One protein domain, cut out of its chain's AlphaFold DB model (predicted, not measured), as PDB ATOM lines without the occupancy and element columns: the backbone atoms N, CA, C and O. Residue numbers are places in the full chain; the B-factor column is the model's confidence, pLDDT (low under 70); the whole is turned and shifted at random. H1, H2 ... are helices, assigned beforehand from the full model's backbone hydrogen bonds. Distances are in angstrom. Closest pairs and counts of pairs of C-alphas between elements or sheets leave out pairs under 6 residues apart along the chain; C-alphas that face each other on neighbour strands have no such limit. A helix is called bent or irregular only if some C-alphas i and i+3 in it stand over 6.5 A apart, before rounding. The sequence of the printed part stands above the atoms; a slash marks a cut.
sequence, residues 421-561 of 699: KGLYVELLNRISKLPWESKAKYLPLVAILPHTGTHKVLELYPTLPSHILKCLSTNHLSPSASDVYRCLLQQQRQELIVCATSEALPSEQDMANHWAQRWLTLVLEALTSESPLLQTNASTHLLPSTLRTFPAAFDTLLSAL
ATOM      1  N   LYS A 421     215.005 209.404 157.318       85.94
ATOM      2  CA  LYS A 421     214.451 208.040 157.220       85.94
ATOM      3  C   LYS A 421     213.366 207.753 158.280       85.94
ATOM      4  O   LYS A 421     213.290 206.654 158.829       85.94
ATOM      5  N   GLY A 422     212.489 208.734 158.526       88.69
ATOM      6  CA  GLY A 422     211.546 208.746 159.655       88.69
ATOM      7  C   GLY A 422     210.637 207.518 159.780       88.69
ATOM      8  O   GLY A 422     210.355 207.092 160.900       88.69
ATOM      9  N   LEU A 423     210.257 206.882 158.662       90.75
ATOM     10  CA  LEU A 423     209.435 205.664 158.668       90.75
ATOM     11  C   LEU A 423     210.056 204.535 159.505       90.75
ATOM     12  O   LEU A 423     209.343 203.830 160.213       90.75
ATOM     13  N   TYR A 424     211.381 204.363 159.472       92.44
ATOM     14  CA  TYR A 424     212.025 203.314 160.262       92.44
ATOM     15  C   TYR A 424     211.882 203.560 161.766       92.44
ATOM     16  O   TYR A 424     211.620 202.628 162.527       92.44
ATOM     17  N   VAL A 425     212.007 204.819 162.195       92.25
ATOM     18  CA  VAL A 425     211.830 205.218 163.598       92.25
ATOM     19  C   VAL A 425     210.371 205.045 164.023       92.25
ATOM     20  O   VAL A 425     210.104 204.526 165.106       92.25
ATOM     21  N   GLU A 426     209.421 205.423 163.167       92.69
ATOM     22  CA  GLU A 426     207.987 205.230 163.402       92.69
ATOM     23  C   GLU A 426     207.634 203.747 163.585       92.69
ATOM     24  O   GLU A 426     207.005 203.373 164.580       92.69
ATOM     25  N   LEU A 427     208.101 202.885 162.676       93.44
ATOM     26  CA  LEU A 427     207.856 201.447 162.746       93.44
ATOM     27  C   LEU A 427     208.513 200.818 163.981       93.44
ATOM     28  O   LEU A 427     207.866 200.028 164.667       93.44
ATOM     29  N   LEU A 428     209.750 201.192 164.330       93.94
ATOM     30  CA  LEU A 428     210.403 200.708 165.554       93.94
ATOM     31  C   LEU A 428     209.652 201.140 166.821       93.94
ATOM     32  O   LEU A 428     209.474 200.329 167.730       93.94
ATOM     33  N   ASN A 429     209.139 202.372 166.861       93.56
ATOM     34  CA  ASN A 429     208.301 202.852 167.962       93.56
ATOM     35  C   ASN A 429     206.955 202.117 168.043       93.56
ATOM     36  O   ASN A 429     206.437 201.897 169.138       93.56
ATOM     37  N   ARG A 430     206.368 201.726 166.906       93.50
ATOM     38  CA  ARG A 430     205.173 200.870 166.879       93.50
ATOM     39  C   ARG A 430     205.490 199.471 167.413       93.50
ATOM     40  O   ARG A 430     204.745 198.962 168.245       93.50
ATOM     41  N   ILE A 431     206.611 198.878 166.993       93.81
ATOM     42  CA  ILE A 431     207.084 197.550 167.428       93.81
ATOM     43  C   ILE A 431     207.342 197.509 168.934       93.81
ATOM     44  O   ILE A 431     206.941 196.549 169.596       93.81
ATOM     45  N   SER A 432     208.005 198.530 169.482       93.56
ATOM     46  CA  SER A 432     208.396 198.563 170.896       93.56
ATOM     47  C   SER A 432     207.196 198.664 171.842       93.56
ATOM     48  O   SER A 432     207.257 198.149 172.958       93.56
ATOM     49  N   LYS A 433     206.085 199.259 171.383       93.12
ATOM     50  CA  LYS A 433     204.822 199.374 172.130       93.12
ATOM     51  C   LYS A 433     203.977 198.097 172.121       93.12
ATOM     52  O   LYS A 433     203.078 197.973 172.950       93.12
ATOM     53  N   LEU A 434     204.226 197.164 171.201       91.81
ATOM     54  CA  LEU A 434     203.474 195.910 171.143       91.81
ATOM     55  C   LEU A 434     203.895 194.949 172.271       91.81
ATOM     56  O   LEU A 434     205.094 194.850 172.578       91.81
ATOM     57  N   PRO A 435     202.946 194.168 172.834       92.94
ATOM     58  CA  PRO A 435     203.243 193.117 173.807       92.94
ATOM     59  C   PRO A 435     204.344 192.169 173.317       92.94
ATOM     60  O   PRO A 435     204.561 192.002 172.113       92.94
ATOM     61  N   TRP A 436     205.102 191.566 174.228       93.00
ATOM     62  CA  TRP A 436     206.197 190.655 173.864       93.00
ATOM     63  C   TRP A 436     205.703 189.337 173.265       93.00
ATOM     64  O   TRP A 436     206.409 188.711 172.488       93.00
ATOM     65  N   GLU A 437     204.453 188.992 173.515       92.81
ATOM     66  CA  GLU A 437     203.780 187.797 173.028       92.81
ATOM     67  C   GLU A 437     203.359 187.904 171.553       92.81
ATOM     68  O   GLU A 437     203.161 186.883 170.895       92.81
ATOM     69  N   SER A 438     203.228 189.124 171.011       90.31
ATOM     70  CA  SER A 438     202.785 189.327 169.627       90.31
ATOM     71  C   SER A 438     203.899 188.979 168.640       90.31
ATOM     72  O   SER A 438     204.930 189.652 168.557       90.31
ATOM     73  N   LYS A 439     203.666 187.941 167.835       85.69
ATOM     74  CA  LYS A 439     204.578 187.496 166.773       85.69
ATOM     75  C   LYS A 439     204.682 188.512 165.636       85.69
ATOM     76  O   LYS A 439     205.745 188.613 165.021       85.69
ATOM     77  N   ALA A 440     203.628 189.302 165.412       85.00
ATOM     78  CA  ALA A 440     203.538 190.334 164.379       85.00
ATOM     79  C   ALA A 440     204.658 191.370 164.477       85.00
ATOM     80  O   ALA A 440     204.946 192.037 163.492       85.00
ATOM     81  N   LYS A 441     205.301 191.516 165.642       89.56
ATOM     82  CA  LYS A 441     206.353 192.513 165.850       89.56
ATOM     83  C   LYS A 441     207.751 192.047 165.445       89.56
ATOM     84  O   LYS A 441     208.593 192.874 165.107       89.56
ATOM     85  N   TYR A 442     208.017 190.741 165.492       89.94
ATOM     86  CA  TYR A 442     209.367 190.206 165.283       89.94
ATOM     87  C   TYR A 442     209.750 190.150 163.808       89.94
ATOM     88  O   TYR A 442     210.897 190.403 163.455       89.94
ATOM     89  N   LEU A 443     208.774 189.883 162.944       87.38
ATOM     90  CA  LEU A 443     208.966 189.841 161.501       87.38
ATOM     91  C   LEU A 443     209.335 191.226 160.922       87.38
ATOM     92  O   LEU A 443     210.373 191.317 160.264       87.38
ATOM     93  N   PRO A 444     208.598 192.320 161.208       90.12
ATOM     94  CA  PRO A 444     208.981 193.660 160.764       90.12
ATOM     95  C   PRO A 444     210.289 194.137 161.400       90.12
ATOM     96  O   PRO A 444     211.088 194.786 160.734       90.12
ATOM     97  N   LEU A 445     210.556 193.770 162.661       93.44
ATOM     98  CA  LEU A 445     211.813 194.101 163.339       93.44
ATOM     99  C   LEU A 445     213.032 193.561 162.578       93.44
ATOM    100  O   LEU A 445     213.989 194.297 162.353       93.44
ATOM    101  N   VAL A 446     212.983 192.293 162.156       93.25
ATOM    102  CA  VAL A 446     214.056 191.675 161.362       93.25
ATOM    103  C   VAL A 446     214.190 192.337 159.987       93.25
ATOM    104  O   VAL A 446     215.308 192.486 159.506       93.25
ATOM    105  N   ALA A 447     213.088 192.774 159.370       92.06
ATOM    106  CA  ALA A 447     213.119 193.459 158.077       92.06
ATOM    107  C   ALA A 447     213.709 194.881 158.151       92.06
ATOM    108  O   ALA A 447     214.378 195.309 157.218       92.06
ATOM    109  N   ILE A 448     213.480 195.610 159.248       93.69
ATOM    110  CA  ILE A 448     213.987 196.982 159.449       93.69
ATOM    111  C   ILE A 448     215.468 196.980 159.851       93.69
ATOM    112  O   ILE A 448     216.217 197.883 159.477       93.69
ATOM    113  N   LEU A 449     215.898 195.958 160.596       94.88
ATOM    114  CA  LEU A 449     217.228 195.863 161.195       94.88
ATOM    115  C   LEU A 449     218.396 196.164 160.223       94.88
ATOM    116  O   LEU A 449     219.257 196.955 160.615       94.88
ATOM    117  N   PRO A 450     218.448 195.630 158.982       93.19
ATOM    118  CA  PRO A 450     219.532 195.928 158.041       93.19
ATOM    119  C   PRO A 450     219.655 197.406 157.647       93.19
ATOM    120  O   PRO A 450     220.731 197.839 157.244       93.19
ATOM    121  N   HIS A 451     218.570 198.177 157.763       91.12
ATOM    122  CA  HIS A 451     218.502 199.575 157.329       91.12
ATOM    123  C   HIS A 451     218.765 200.573 158.464       91.12
ATOM    124  O   HIS A 451     219.298 201.656 158.227       91.12
ATOM    125  N   THR A 452     218.400 200.224 159.701       91.75
ATOM    126  CA  THR A 452     218.620 201.072 160.889       91.75
ATOM    127  C   THR A 452     219.889 200.733 161.652       91.75
ATOM    128  O   THR A 452     220.427 201.571 162.375       91.75
ATOM    129  N   GLY A 453     220.330 199.484 161.537       92.62
ATOM    130  CA  GLY A 453     221.440 198.923 162.281       92.62
ATOM    131  C   GLY A 453     221.127 198.571 163.738       92.62
ATOM    132  O   GLY A 453     220.125 198.985 164.334       92.62
ATOM    133  N   THR A 454     222.019 197.781 164.330       94.38
ATOM    134  CA  THR A 454     221.827 197.137 165.639       94.38
ATOM    135  C   THR A 454     221.784 198.152 166.781       94.38
ATOM    136  O   THR A 454     221.027 197.993 167.736       94.38
ATOM    137  N   HIS A 455     222.601 199.208 166.711       92.00
ATOM    138  CA  HIS A 455     222.657 200.230 167.759       92.00
ATOM    139  C   HIS A 455     221.343 201.006 167.896       92.00
ATOM    140  O   HIS A 455     220.804 201.066 168.999       92.00
ATOM    141  N   LYS A 456     220.790 201.515 166.788       92.50
ATOM    142  CA  LYS A 456     219.550 202.303 166.811       92.50
ATOM    143  C   LYS A 456     218.347 201.473 167.259       92.50
ATOM    144  O   LYS A 456     217.506 201.965 168.006       92.50
ATOM    145  N   VAL A 457     218.290 200.201 166.853       95.44
ATOM    146  CA  VAL A 457     217.244 199.267 167.299       95.44
ATOM    147  C   VAL A 457     217.277 199.091 168.816       95.44
ATOM    148  O   VAL A 457     216.235 199.198 169.455       95.44
ATOM    149  N   LEU A 458     218.452 198.856 169.405       94.19
ATOM    150  CA  LEU A 458     218.581 198.677 170.856       94.19
ATOM    151  C   LEU A 458     218.376 199.982 171.640       94.19
ATOM    152  O   LEU A 458     217.904 199.932 172.770       94.19
ATOM    153  N   GLU A 459     218.683 201.136 171.047       94.50
ATOM    154  CA  GLU A 459     218.398 202.453 171.630       94.50
ATOM    155  C   GLU A 459     216.885 202.724 171.706       94.50
ATOM    156  O   GLU A 459     216.378 203.119 172.753       94.50
ATOM    157  N   LEU A 460     216.150 202.481 170.613       93.88
ATOM    158  CA  LEU A 460     214.702 202.722 170.532       93.88
ATOM    159  C   LEU A 460     213.864 201.604 171.166       93.88
ATOM    160  O   LEU A 460     212.697 201.811 171.507       93.88
ATOM    161  N   TYR A 461     214.444 200.416 171.332       94.81
ATOM    162  CA  TYR A 461     213.791 199.262 171.935       94.81
ATOM    163  C   TYR A 461     214.692 198.580 172.988       94.81
ATOM    164  O   TYR A 461     215.094 197.425 172.827       94.81
ATOM    165  N   PRO A 462     214.978 199.262 174.115       93.88
ATOM    166  CA  PRO A 462     215.943 198.801 175.121       93.88
ATOM    167  C   PRO A 462     215.497 197.547 175.884       93.88
ATOM    168  O   PRO A 462     216.325 196.823 176.429       93.88
ATOM    169  N   THR A 463     214.195 197.252 175.913       94.88
ATOM    170  CA  THR A 463     213.634 196.042 176.542       94.88
ATOM    171  C   THR A 463     213.662 194.812 175.629       94.88
ATOM    172  O   THR A 463     213.265 193.727 176.048       94.88
ATOM    173  N   LEU A 464     214.151 194.932 174.388       95.31
ATOM    174  CA  LEU A 464     214.238 193.811 173.450       95.31
ATOM    175  C   LEU A 464     215.023 192.603 174.005       95.31
ATOM    176  O   LEU A 464     214.497 191.493 173.892       95.31
ATOM    177  N   PRO A 465     216.206 192.761 174.638       95.06
ATOM    178  CA  PRO A 465     216.933 191.643 175.243       95.06
ATOM    179  C   PRO A 465     216.083 190.849 176.254       95.06
ATOM    180  O   PRO A 465     215.974 189.628 176.153       95.06
ATOM    181  N   SER A 466     215.391 191.526 177.176       94.88
ATOM    182  CA  SER A 466     214.549 190.841 178.168       94.88
ATOM    183  C   SER A 466     213.308 190.198 177.539       94.88
ATOM    184  O   SER A 466     212.878 189.127 177.965       94.88
ATOM    185  N   HIS A 467     212.750 190.789 176.481       95.69
ATOM    186  CA  HIS A 467     211.669 190.171 175.709       95.69
ATOM    187  C   HIS A 467     212.120 188.917 174.950       95.69
ATOM    188  O   HIS A 467     211.349 187.962 174.871       95.69
ATOM    189  N   ILE A 468     213.355 188.875 174.435       96.00
ATOM    190  CA  ILE A 468     213.930 187.659 173.834       96.00
ATOM    191  C   ILE A 468     213.969 186.533 174.875       96.00
ATOM    192  O   ILE A 468     213.525 185.426 174.573       96.00
ATOM    193  N   LEU A 469     214.409 186.817 176.107       95.75
ATOM    194  CA  LEU A 469     214.423 185.828 177.193       95.75
ATOM    195  C   LEU A 469     213.020 185.304 177.524       95.75
ATOM    196  O   LEU A 469     212.812 184.091 177.526       95.75
ATOM    197  N   LYS A 470     212.032 186.194 177.700       94.94
ATOM    198  CA  LYS A 470     210.630 185.800 177.953       94.94
ATOM    199  C   LYS A 470     210.057 184.915 176.839       94.94
ATOM    200  O   LYS A 470     209.382 183.920 177.115       94.94
ATOM    201  N   CYS A 471     210.365 185.230 175.582       94.88
ATOM    202  CA  CYS A 471     209.965 184.408 174.442       94.88
ATOM    203  C   CYS A 471     210.651 183.042 174.423       94.88
ATOM    204  O   CYS A 471     210.003 182.049 174.109       94.88
ATOM    205  N   LEU A 472     211.935 182.957 174.775       95.06
ATOM    206  CA  LEU A 472     212.645 181.678 174.878       95.06
ATOM    207  C   LEU A 472     212.125 180.819 176.034       95.06
ATOM    208  O   LEU A 472     212.168 179.595 175.944       95.06
ATOM    209  N   SER A 473     211.551 181.422 177.074       95.25
ATOM    210  CA  SER A 473     210.801 180.699 178.108       95.25
ATOM    211  C   SER A 473     209.442 180.168 177.621       95.25
ATOM    212  O   SER A 473     208.738 179.523 178.391       95.25
ATOM    213  N   THR A 474     209.062 180.404 176.358       93.19
ATOM    214  CA  THR A 474     207.765 180.019 175.783       93.19
ATOM    215  C   THR A 474     207.935 179.290 174.441       93.19
ATOM    216  O   THR A 474     208.274 179.884 173.421       93.19
ATOM    217  N   ASN A 475     207.626 177.989 174.388       89.06
ATOM    218  CA  ASN A 475     207.934 177.131 173.227       89.06
ATOM    219  C   ASN A 475     207.451 177.647 171.862       89.06
ATOM    220  O   ASN A 475     208.186 177.577 170.882       89.06
ATOM    221  N   HIS A 476     206.233 178.183 171.774       88.75
ATOM    222  CA  HIS A 476     205.673 178.640 170.498       88.75
ATOM    223  C   HIS A 476     206.204 180.014 170.038       88.75
ATOM    224  O   HIS A 476     205.913 180.409 168.905       88.75
ATOM    225  N   LEU A 477     206.946 180.733 170.893       91.38
ATOM    226  CA  LEU A 477     207.607 182.019 170.606       91.38
ATOM    227  C   LEU A 477     209.128 181.877 170.448       91.38
ATOM    228  O   LEU A 477     209.756 182.716 169.799       91.38
ATOM    229  N   SER A 478     209.714 180.801 170.983       92.31
ATOM    230  CA  SER A 478     211.147 180.496 170.901       92.31
ATOM    231  C   SER A 478     211.723 180.594 169.474       92.31
ATOM    232  O   SER A 478     212.752 181.258 169.314       92.31
ATOM    233  N   PRO A 479     211.076 180.066 168.406       91.00
ATOM    234  CA  PRO A 479     211.597 180.204 167.043       91.00
ATOM    235  C   PRO A 479     211.726 181.661 166.576       91.00
ATOM    236  O   PRO A 479     212.741 182.023 165.986       91.00
ATOM    237  N   SER A 480     210.733 182.506 166.877       89.94
ATOM    238  CA  SER A 480     210.729 183.922 166.488       89.94
ATOM    239  C   SER A 480     211.808 184.714 167.225       89.94
ATOM    240  O   SER A 480     212.543 185.478 166.605       89.94
ATOM    241  N   ALA A 481     211.960 184.499 168.534       93.31
ATOM    242  CA  ALA A 481     213.003 185.161 169.317       93.31
ATOM    243  C   ALA A 481     214.414 184.708 168.919       93.31
ATOM    244  O   ALA A 481     215.330 185.525 168.839       93.31
ATOM    245  N   SER A 482     214.570 183.421 168.609       94.19
ATOM    246  CA  SER A 482     215.829 182.858 168.117       94.19
ATOM    247  C   SER A 482     216.229 183.437 166.758       94.19
ATOM    248  O   SER A 482     217.409 183.707 166.537       94.19
ATOM    249  N   ASP A 483     215.264 183.646 165.856       93.69
ATOM    250  CA  ASP A 483     215.488 184.308 164.563       93.69
ATOM    251  C   ASP A 483     215.934 185.762 164.755       93.69
ATOM    252  O   ASP A 483     216.978 186.156 164.241       93.69
ATOM    253  N   VAL A 484     215.225 186.524 165.594       95.56
ATOM    254  CA  VAL A 484     215.566 187.921 165.917       95.56
ATOM    255  C   VAL A 484     216.977 188.034 166.490       95.56
ATOM    256  O   VAL A 484     217.766 188.843 166.007       95.56
ATOM    257  N   TYR A 485     217.322 187.203 167.480       97.12
ATOM    258  CA  TYR A 485     218.668 187.180 168.055       97.12
ATOM    259  C   TYR A 485     219.730 186.881 166.993       97.12
ATOM    260  O   TYR A 485     220.714 187.608 166.873       97.12
ATOM    261  N   ARG A 486     219.514 185.846 166.173       96.75
ATOM    262  CA  ARG A 486     220.435 185.484 165.090       96.75
ATOM    263  C   ARG A 486     220.634 186.635 164.102       96.75
ATOM    264  O   ARG A 486     221.778 186.919 163.753       96.75
ATOM    265  N   CYS A 487     219.559 187.285 163.662       96.19
ATOM    266  CA  CYS A 487     219.631 188.412 162.734       96.19
ATOM    267  C   CYS A 487     220.378 189.605 163.349       96.19
ATOM    268  O   CYS A 487     221.222 190.188 162.676       96.19
ATOM    269  N   LEU A 488     220.151 189.912 164.633       96.94
ATOM    270  CA  LEU A 488     220.895 190.947 165.366       96.94
ATOM    271  C   LEU A 488     222.393 190.650 165.413       96.94
ATOM    272  O   LEU A 488     223.197 191.540 165.150       96.94
ATOM    273  N   LEU A 489     222.780 189.401 165.685       96.94
ATOM    274  CA  LEU A 489     224.191 189.015 165.681       96.94
ATOM    275  C   LEU A 489     224.833 189.162 164.299       96.94
ATOM    276  O   LEU A 489     225.944 189.677 164.184       96.94
ATOM    277  N   GLN A 490     224.150 188.685 163.255       95.88
ATOM    278  CA  GLN A 490     224.642 188.762 161.876       95.88
ATOM    279  C   GLN A 490     224.811 190.215 161.432       95.88
ATOM    280  O   GLN A 490     225.860 190.569 160.893       95.88
ATOM    281  N   GLN A 491     223.821 191.058 161.726       95.25
ATOM    282  CA  GLN A 491     223.871 192.481 161.424       95.25
ATOM    283  C   GLN A 491     224.993 193.183 162.203       95.25
ATOM    284  O   GLN A 491     225.779 193.915 161.608       95.25
ATOM    285  N   GLN A 492     225.136 192.911 163.505       94.19
ATOM    286  CA  GLN A 492     226.213 193.477 164.320       94.19
ATOM    287  C   GLN A 492     227.598 193.108 163.771       94.19
ATOM    288  O   GLN A 492     228.480 193.961 163.701       94.19
ATOM    289  N   ARG A 493     227.808 191.849 163.362       93.19
ATOM    290  CA  ARG A 493     229.078 191.439 162.746       93.19
ATOM    291  C   ARG A 493     229.323 192.170 161.430       93.19
ATOM    292  O   ARG A 493     230.441 192.619 161.194       93.19
ATOM    293  N   GLN A 494     228.296 192.304 160.593       92.69
ATOM    294  CA  GLN A 494     228.406 193.023 159.326       92.69
ATOM    295  C   GLN A 494     228.786 194.497 159.541       92.69
ATOM    296  O   GLN A 494     229.665 195.002 158.849       92.69
ATOM    297  N   GLU A 495     228.184 195.164 160.528       91.75
ATOM    298  CA  GLU A 495     228.509 196.548 160.904       91.75
ATOM    299  C   GLU A 495     229.973 196.696 161.333       91.75
ATOM    300  O   GLU A 495     230.658 197.599 160.861       91.75
ATOM    301  N   LEU A 496     230.485 195.780 162.161       89.38
ATOM    302  CA  LEU A 496     231.888 195.797 162.593       89.38
ATOM    303  C   LEU A 496     232.868 195.625 161.424       89.38
ATOM    304  O   LEU A 496     233.940 196.225 161.434       89.38
ATOM    305  N   ILE A 497     232.506 194.826 160.415       87.81
ATOM    306  CA  ILE A 497     233.329 194.623 159.214       87.81
ATOM    307  C   ILE A 497     233.315 195.873 158.324       87.81
ATOM    308  O   ILE A 497     234.361 196.271 157.824       87.81
ATOM    309  N   VAL A 498     232.151 196.502 158.129       84.56
ATOM    310  CA  VAL A 498     232.006 197.689 157.264       84.56
ATOM    311  C   VAL A 498     232.622 198.938 157.900       84.56
ATOM    312  O   VAL A 498     233.223 199.746 157.198       84.56
ATOM    313  N   CYS A 499     232.498 199.102 159.220       75.94
ATOM    314  CA  CYS A 499     233.058 200.239 159.952       75.94
ATOM    315  C   CYS A 499     234.566 200.120 160.222       75.94
ATOM    316  O   CYS A 499     235.154 201.063 160.754       75.94
ATOM    317  N   ALA A 500     235.202 198.996 159.876       76.44
ATOM    318  CA  ALA A 500     236.642 198.839 160.002       76.44
ATOM    319  C   ALA A 500     237.356 199.798 159.037       76.44
ATOM    320  O   ALA A 500     237.351 199.616 157.820       76.44
ATOM    321  N   THR A 501     237.955 200.857 159.580       55.69
ATOM    322  CA  THR A 501     238.788 201.794 158.822       55.69
ATOM    323  C   THR A 501     239.958 201.056 158.166       55.69
ATOM    324  O   THR A 501     240.535 200.157 158.770       55.69
ATOM    325  N   SER A 502     240.292 201.470 156.940       57.91
ATOM    326  CA  SER A 502     241.158 200.868 155.904       57.91
ATOM    327  C   SER A 502     242.529 200.247 156.280       57.91
ATOM    328  O   SER A 502     243.258 199.861 155.368       57.91
ATOM    329  N   GLU A 503     242.924 200.125 157.547       57.53
ATOM    330  CA  GLU A 503     244.269 199.668 157.931       57.53
ATOM    331  C   GLU A 503     244.328 198.239 158.507       57.53
ATOM    332  O   GLU A 503     245.361 197.592 158.353       57.53
ATOM    333  N   ALA A 504     243.242 197.679 159.065       65.88
ATOM    334  CA  ALA A 504     243.149 196.241 159.376       65.88
ATOM    335  C   ALA A 504     241.711 195.795 159.698       65.88
ATOM    336  O   ALA A 504     240.951 196.520 160.335       65.88
ATOM    337  N   LEU A 505     241.354 194.564 159.308       76.31
ATOM    338  CA  LEU A 505     240.132 193.905 159.785       76.31
ATOM    339  C   LEU A 505     240.203 193.718 161.317       76.31
ATOM    340  O   LEU A 505     241.272 193.346 161.811       76.31
ATOM    341  N   PRO A 506     239.099 193.920 162.068       80.62
ATOM    342  CA  PRO A 506     239.082 193.691 163.510       80.62
ATOM    343  C   PRO A 506     239.469 192.243 163.810       80.62
ATOM    344  O   PRO A 506     239.051 191.329 163.091       80.62
ATOM    345  N   SER A 507     240.246 192.011 164.869       88.69
ATOM    346  CA  SER A 507     240.549 190.639 165.271       88.69
ATOM    347  C   SER A 507     239.268 189.922 165.715       88.69
ATOM    348  O   SER A 507     238.315 190.552 166.181       88.69
ATOM    349  N   GLU A 508     239.232 188.589 165.619       89.19
ATOM    350  CA  GLU A 508     238.082 187.819 166.120       89.19
ATOM    351  C   GLU A 508     237.831 188.084 167.615       89.19
ATOM    352  O   GLU A 508     236.678 188.122 168.045       89.19
ATOM    353  N   GLN A 509     238.886 188.351 168.394       89.19
ATOM    354  CA  GLN A 509     238.761 188.693 169.810       89.19
ATOM    355  C   GLN A 509     238.108 190.064 170.018       89.19
ATOM    356  O   GLN A 509     237.252 190.209 170.893       89.19
ATOM    357  N   ASP A 510     238.448 191.059 169.197       89.19
ATOM    358  CA  ASP A 510     237.803 192.372 169.262       89.19
ATOM    359  C   ASP A 510     236.321 192.260 168.910       89.19
ATOM    360  O   ASP A 510     235.474 192.821 169.609       89.19
ATOM    361  N   MET A 511     235.976 191.483 167.878       91.62
ATOM    362  CA  MET A 511     234.578 191.226 167.519       91.62
ATOM    363  C   MET A 511     233.816 190.525 168.654       91.62
ATOM    364  O   MET A 511     232.680 190.900 168.958       91.62
ATOM    365  N   ALA A 512     234.442 189.553 169.325       93.44
ATOM    366  CA  ALA A 512     233.870 188.886 170.491       93.44
ATOM    367  C   ALA A 512     233.655 189.842 171.674       93.44
ATOM    368  O   ALA A 512     232.615 189.775 172.325       93.44
ATOM    369  N   ASN A 513     234.573 190.780 171.918       92.50
ATOM    370  CA  ASN A 513     234.417 191.787 172.970       92.50
ATOM    371  C   ASN A 513     233.220 192.718 172.692       92.50
ATOM    372  O   ASN A 513     232.437 193.006 173.598       92.50
ATOM    373  N   HIS A 514     233.016 193.132 171.436       91.50
ATOM    374  CA  HIS A 514     231.843 193.926 171.037       91.50
ATOM    375  C   HIS A 514     230.529 193.147 171.173       91.50
ATOM    376  O   HIS A 514     229.502 193.710 171.561       91.50
ATOM    377  N   TRP A 515     230.539 191.848 170.860       95.62
ATOM    378  CA  TRP A 515     229.408 190.969 171.150       95.62
ATOM    379  C   TRP A 515     229.141 190.906 172.662       95.62
ATOM    380  O   TRP A 515     228.004 191.104 173.099       95.62
ATOM    381  N   ALA A 516     230.190 190.703 173.463       95.12
ATOM    382  CA  ALA A 516     230.082 190.502 174.901       95.12
ATOM    383  C   ALA A 516     229.477 191.711 175.623       95.12
ATOM    384  O   ALA A 516     228.605 191.541 176.469       95.12
ATOM    385  N   GLN A 517     229.851 192.928 175.223       92.69
ATOM    386  CA  GLN A 517     229.290 194.172 175.771       92.69
ATOM    387  C   GLN A 517     227.757 194.247 175.702       92.69
ATOM    388  O   GLN A 517     227.145 194.915 176.531       92.69
ATOM    389  N   ARG A 518     227.134 193.604 174.708       90.81
ATOM    390  CA  ARG A 518     225.686 193.705 174.460       90.81
ATOM    391  C   ARG A 518     224.915 192.450 174.839       90.81
ATOM    392  O   ARG A 518     223.766 192.549 175.257       90.81
ATOM    393  N   TRP A 519     225.526 191.280 174.669       95.88
ATOM    394  CA  TRP A 519     224.808 190.007 174.704       95.88
ATOM    395  C   TRP A 519     225.313 189.033 175.764       95.88
ATOM    396  O   TRP A 519     224.595 188.080 176.061       95.88
ATOM    397  N   LEU A 520     226.492 189.257 176.366       96.25
ATOM    398  CA  LEU A 520     227.051 188.329 177.355       96.25
ATOM    399  C   LEU A 520     226.096 188.138 178.533       96.25
ATOM    400  O   LEU A 520     225.763 187.006 178.863       96.25
ATOM    401  N   THR A 521     225.602 189.235 179.114       95.06
ATOM    402  CA  THR A 521     224.672 189.189 180.250       95.06
ATOM    403  C   THR A 521     223.400 188.421 179.906       95.06
ATOM    404  O   THR A 521     223.017 187.531 180.653       95.06
ATOM    405  N   LEU A 522     222.798 188.696 178.742       95.81
ATOM    406  CA  LEU A 522     221.593 188.001 178.282       95.81
ATOM    407  C   LEU A 522     221.827 186.495 178.119       95.81
ATOM    408  O   LEU A 522     220.999 185.687 178.534       95.81
ATOM    409  N   VAL A 523     222.938 186.106 177.489       96.94
ATOM    410  CA  VAL A 523     223.236 184.691 177.230       96.94
ATOM    411  C   VAL A 523     223.568 183.958 178.527       96.94
ATOM    412  O   VAL A 523     223.095 182.839 178.713       96.94
ATOM    413  N   LEU A 524     224.328 184.579 179.433       96.25
ATOM    414  CA  LEU A 524     224.617 184.003 180.745       96.25
ATOM    415  C   LEU A 524     223.341 183.843 181.570       96.25
ATOM    416  O   LEU A 524     223.091 182.737 182.033       96.25
ATOM    417  N   GLU A 525     222.498 184.877 181.659       95.81
ATOM    418  CA  GLU A 525     221.206 184.822 182.358       95.81
ATOM    419  C   GLU A 525     220.335 183.668 181.842       95.81
ATOM    420  O   GLU A 525     219.752 182.924 182.627       95.81
ATOM    421  N   ALA A 526     220.285 183.464 180.522       96.50
ATOM    422  CA  ALA A 526     219.514 182.376 179.931       96.50
ATOM    423  C   ALA A 526     220.082 180.983 180.259       96.50
ATOM    424  O   ALA A 526     219.322 180.042 180.489       96.50
ATOM    425  N   LEU A 527     221.411 180.838 180.252       96.19
ATOM    426  CA  LEU A 527     222.093 179.558 180.469       96.19
ATOM    427  C   LEU A 527     222.171 179.155 181.943       96.19
ATOM    428  O   LEU A 527     222.209 177.959 182.228       96.19
ATOM    429  N   THR A 528     222.196 180.127 182.858       95.38
ATOM    430  CA  THR A 528     222.251 179.901 184.310       95.38
ATOM    431  C   THR A 528     220.888 180.047 184.994       95.38
ATOM    432  O   THR A 528     220.797 179.858 186.205       95.38
ATOM    433  N   SER A 529     219.821 180.330 184.233       94.62
ATOM    434  CA  SER A 529     218.440 180.427 184.725       94.62
ATOM    435  C   SER A 529     217.972 179.151 185.425       94.62
ATOM    436  O   SER A 529     218.319 178.057 185.004       94.62
ATOM    437  N   GLU A 530     217.089 179.266 186.413       89.62
ATOM    438  CA  GLU A 530     216.416 178.113 187.035       89.62
ATOM    439  C   GLU A 530     215.376 177.446 186.112       89.62
ATOM    440  O   GLU A 530     214.928 176.332 186.375       89.62
ATOM    441  N   SER A 531     214.970 178.109 185.021       92.88
ATOM    442  CA  SER A 531     213.998 177.556 184.076       92.88
ATOM    443  C   SER A 531     214.672 176.565 183.116       92.88
ATOM    444  O   SER A 531     215.402 176.998 182.216       92.88
ATOM    445  N   PRO A 532     214.374 175.251 183.193       90.12
ATOM    446  CA  PRO A 532     214.992 174.257 182.311       90.12
ATOM    447  C   PRO A 532     214.629 174.493 180.840       90.12
ATOM    448  O   PRO A 532     215.395 174.168 179.930       90.12
ATOM    449  N   LEU A 533     213.462 175.098 180.594       93.12
ATOM    450  CA  LEU A 533     213.011 175.446 179.256       93.12
ATOM    451  C   LEU A 533     213.861 176.563 178.642       93.12
ATOM    452  O   LEU A 533     214.293 176.441 177.495       93.12
ATOM    453  N   LEU A 534     214.132 177.621 179.414       94.81
ATOM    454  CA  LEU A 534     214.986 178.723 178.973       94.81
ATOM    455  C   LEU A 534     216.418 178.237 178.723       94.81
ATOM    456  O   LEU A 534     216.962 178.511 177.657       94.81
ATOM    457  N   GLN A 535     216.981 177.439 179.635       94.38
ATOM    458  CA  GLN A 535     218.309 176.836 179.474       94.38
ATOM    459  C   GLN A 535     218.406 175.968 178.205       94.38
ATOM    460  O   GLN A 535     219.362 176.069 177.427       94.38
ATOM    461  N   THR A 536     217.399 175.123 177.960       92.75
ATOM    462  CA  THR A 536     217.351 174.240 176.782       92.75
ATOM    463  C   THR A 536     217.247 175.050 175.491       92.75
ATOM    464  O   THR A 536     217.999 174.810 174.544       92.75
ATOM    465  N   ASN A 537     216.368 176.052 175.444       95.12
ATOM    466  CA  ASN A 537     216.205 176.898 174.262       95.12
ATOM    467  C   ASN A 537     217.437 177.790 174.026       95.12
ATOM    468  O   ASN A 537     217.872 177.943 172.884       95.12
ATOM    469  N   ALA A 538     218.070 178.305 175.082       95.69
ATOM    470  CA  ALA A 538     219.309 179.073 174.989       95.69
ATOM    471  C   ALA A 538     220.472 178.228 174.450       95.69
ATOM    472  O   ALA A 538     221.165 178.642 173.518       95.69
ATOM    473  N   SER A 539     220.652 177.016 174.977       94.38
ATOM    474  CA  SER A 539     221.698 176.101 174.511       94.38
ATOM    475  C   SER A 539     221.460 175.593 173.086       94.38
ATOM    476  O   SER A 539     222.417 175.408 172.335       94.38
ATOM    477  N   THR A 540     220.199 175.426 172.682       93.00
ATOM    478  CA  THR A 540     219.825 174.929 171.348       93.00
ATOM    479  C   THR A 540     219.850 176.021 170.277       93.00
ATOM    480  O   THR A 540     220.171 175.738 169.121       93.00
ATOM    481  N   HIS A 541     219.522 177.268 170.625       93.69
ATOM    482  CA  HIS A 541     219.317 178.336 169.642       93.69
ATOM    483  C   HIS A 541     220.292 179.510 169.770       93.69
ATOM    484  O   HIS A 541     220.853 179.936 168.752       93.69
ATOM    485  N   LEU A 542     220.528 180.023 170.985       96.00
ATOM    486  CA  LEU A 542     221.414 181.173 171.192       96.00
ATOM    487  C   LEU A 542     222.875 180.775 170.992       96.00
ATOM    488  O   LEU A 542     223.551 181.377 170.163       96.00
ATOM    489  N   LEU A 543     223.345 179.726 171.677       95.75
ATOM    490  CA  LEU A 543     224.750 179.306 171.611       95.75
ATOM    491  C   LEU A 543     225.222 178.976 170.184       95.75
ATOM    492  O   LEU A 543     226.247 179.525 169.776       95.75
ATOM    493  N   PRO A 544     224.506 178.168 169.374       94.12
ATOM    494  CA  PRO A 544     224.947 177.889 168.009       94.12
ATOM    495  C   PRO A 544     224.940 179.128 167.112       94.12
ATOM    496  O   PRO A 544     225.737 179.207 166.181       94.12
ATOM    497  N   SER A 545     224.049 180.090 167.365       95.19
ATOM    498  CA  SER A 545     224.019 181.356 166.625       95.19
ATOM    499  C   SER A 545     225.190 182.254 167.029       95.19
ATOM    500  O   SER A 545     225.869 182.789 166.157       95.19
ATOM    501  N   THR A 546     225.485 182.348 168.329       96.69
ATOM    502  CA  THR A 546     226.633 183.083 168.871       96.69
ATOM    503  C   THR A 546     227.947 182.538 168.341       96.69
ATOM    504  O   THR A 546     228.692 183.281 167.722       96.69
ATOM    505  N   LEU A 547     228.229 181.247 168.531       94.44
ATOM    506  CA  LEU A 547     229.538 180.667 168.216       94.44
ATOM    507  C   LEU A 547     229.795 180.557 166.708       94.44
ATOM    508  O   LEU A 547     230.944 180.558 166.276       94.44
ATOM    509  N   ARG A 548     228.735 180.495 165.891       93.25
ATOM    510  CA  ARG A 548     228.862 180.549 164.429       93.25
ATOM    511  C   ARG A 548     229.182 181.958 163.933       93.25
ATOM    512  O   ARG A 548     229.936 182.090 162.976       93.25
ATOM    513  N   THR A 549     228.602 182.990 164.548       94.50
ATOM    514  CA  THR A 549     228.823 184.383 164.133       94.50
ATOM    515  C   THR A 549     230.062 184.994 164.797       94.50
ATOM    516  O   THR A 549     230.797 185.720 164.145       94.50
ATOM    517  N   PHE A 550     230.347 184.675 166.055       94.81
ATOM    518  CA  PHE A 550     231.491 185.164 166.828       94.81
ATOM    519  C   PHE A 550     232.236 183.983 167.476       94.81
ATOM    520  O   PHE A 550     232.031 183.700 168.655       94.81
ATOM    521  N   PRO A 551     233.107 183.268 166.739       92.62
ATOM    522  CA  PRO A 551     233.812 182.093 167.260       92.62
ATOM    523  C   PRO A 551     234.630 182.353 168.534       92.62
ATOM    524  O   PRO A 551     234.612 181.533 169.450       92.62
ATOM    525  N   ALA A 552     235.296 183.509 168.632       92.81
ATOM    526  CA  ALA A 552     236.085 183.886 169.810       92.81
ATOM    527  C   ALA A 552     235.230 184.238 171.048       92.81
ATOM    528  O   ALA A 552     235.751 184.290 172.159       92.81
ATOM    529  N   ALA A 553     233.904 184.385 170.903       95.19
ATOM    530  CA  ALA A 553     232.997 184.528 172.047       95.19
ATOM    531  C   ALA A 553     233.009 183.292 172.958       95.19
ATOM    532  O   ALA A 553     232.589 183.374 174.110       95.19
ATOM    533  N   PHE A 554     233.499 182.154 172.456       93.06
ATOM    534  CA  PHE A 554     233.691 180.941 173.235       93.06
ATOM    535  C   PHE A 554     234.543 181.172 174.492       93.06
ATOM    536  O   PHE A 554     234.093 180.856 175.592       93.06
ATOM    537  N   ASP A 555     235.744 181.741 174.351       90.69
ATOM    538  CA  ASP A 555     236.648 181.931 175.490       90.69
ATOM    539  C   ASP A 555     236.119 183.022 176.439       90.69
ATOM    540  O   ASP A 555     236.229 182.883 177.657       90.69
ATOM    541  N   THR A 556     235.446 184.049 175.903       93.94
ATOM    542  CA  THR A 556     234.755 185.080 176.697       93.94
ATOM    543  C   THR A 556     233.583 184.521 177.511       93.94
ATOM    544  O   THR A 556     233.356 184.945 178.641       93.94
ATOM    545  N   LEU A 557     232.828 183.567 176.960       95.25
ATOM    546  CA  LEU A 557     231.758 182.881 177.687       95.25
ATOM    547  C   LEU A 557     232.326 182.031 178.821       95.25
ATOM    548  O   LEU A 557     231.800 182.076 179.927       95.25
ATOM    549  N   LEU A 558     233.395 181.273 178.562       92.44
ATOM    550  CA  LEU A 558     234.009 180.423 179.580       92.44
ATOM    551  C   LEU A 558     234.620 181.226 180.729       92.44
ATOM    552  O   LEU A 558     234.488 180.814 181.878       92.44
ATOM    553  N   SER A 559     235.267 182.356 180.440       91.88
ATOM    554  CA  SER A 559     235.897 183.189 181.472       91.88
ATOM    555  C   SER A 559     234.894 183.887 182.393       91.88
ATOM    556  O   SER A 559     235.255 184.259 183.507       91.88
ATOM    557  N   ALA A 560     233.641 184.039 181.957       93.56
ATOM    558  CA  ALA A 560     232.574 184.658 182.739       93.56
ATOM    559  C   ALA A 560     231.801 183.670 183.639       93.56
ATOM    560  O   ALA A 560     230.892 184.086 184.361       93.56
ATOM    561  N   LEU A 561     232.111 182.369 183.588       93.81
ATOM    562  CA  LEU A 561     231.420 181.342 184.371       93.81
ATOM    563  C   LEU A 561     232.132 181.060 185.696       93.81
ATOM    564  O   LEU A 561     233.325 180.770 185.723       93.81
TER     565      LEU A 561
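This is residues 421 to 561 of the 699 residues of an uncharacterized protein of Danionella translucida (UniProt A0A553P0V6). Three helices, H2, H4 and H6, run side by side in a row with H4 in the middle; H3, H5 and H7 cover one face of the row, and H1 crosses H2 at its edge. H2 folds back on itself at a sharp kink, H5 turns a corner, and residues 498 to 504 stick out as a loop. The printed part has 141 residues with seven named helices, H1 to H7 in chain order, and no named strand: all helix. It is compact, with a radius of gyration of the C-alphas of 15.1 A, but flat, spanning 43 by 42 by 18 A.

Begin with H2, residues 439 to 460, the longest helix by residues; it has a kink of 131 degrees near residue 452 and is irregular, C-alphas 451 and 454 being 9.3 A apart. It touches H4, residues 478 to 498, at a shallow tilt of 28 degrees, the same way; look at the closest C-alphas, Thr 454 and Gln 492, 5.9 A apart. H1, residues 422 to 433, touches H2 at a steep tilt of 61 degrees, closest at C-alphas 431 and 441, 5.3 A. H4 also touches H6, residues 532 to 549, which is irregular but only just, with C-alphas 540 and 543 6.6 A apart; H4 and H6 stand at a shallow tilt of 25 degrees, the same way, and their closest C-alphas, those of Arg 486 and Ser 545, are 5.7 A apart. H3, residues 464 to 472, forms a helical hairpin with H4, whose residues 478 to 485 alone touch it, closest at C-alphas 472 and 478, 4.4 A. H5, residues 508 to 528, was assigned as one helix by its hydrogen bonds but is bent: C-alphas 518 and 521 are 7.4 A apart, and its arms H5a, residues 508 to 518, and H5b, residues 521 to 528, are about perpendicular at 86 degrees. H5b touches H6, closest at C-alphas 527 and 535, 4.8 A. H5a touches H7, residues 553 to 559, closest at C-alphas 512 and 553, 4.7 A. Every O i to N i+4 pair is within hydrogen-bond range in H1, H3, H4, H5b and H7; H2 has 11 of 18, H5a 6 of 7 and H6 12 of 14.

Find C-alpha 422 at (211.546, 208.746, 159.655), where H1 begins. H4 runs 30.3 A from C-alpha 478 at (211.147, 180.496, 170.901), and H6 runs 25.0 A. H2 measures 18.7 A, H1 17.0 A, H5a 16.1 A, H3 12.3 A, H5b 10.4 A and H7 10.0 A, ending at C-alpha 559, (235.897, 183.189, 181.472).

The C-alphas farthest apart, Ser 502 and Glu 530, are 45.8 A apart. The printed part has no cut and no long link. Mean pLDDT of the printed part is 91.7; look for values under 70 at residues 501 to 504.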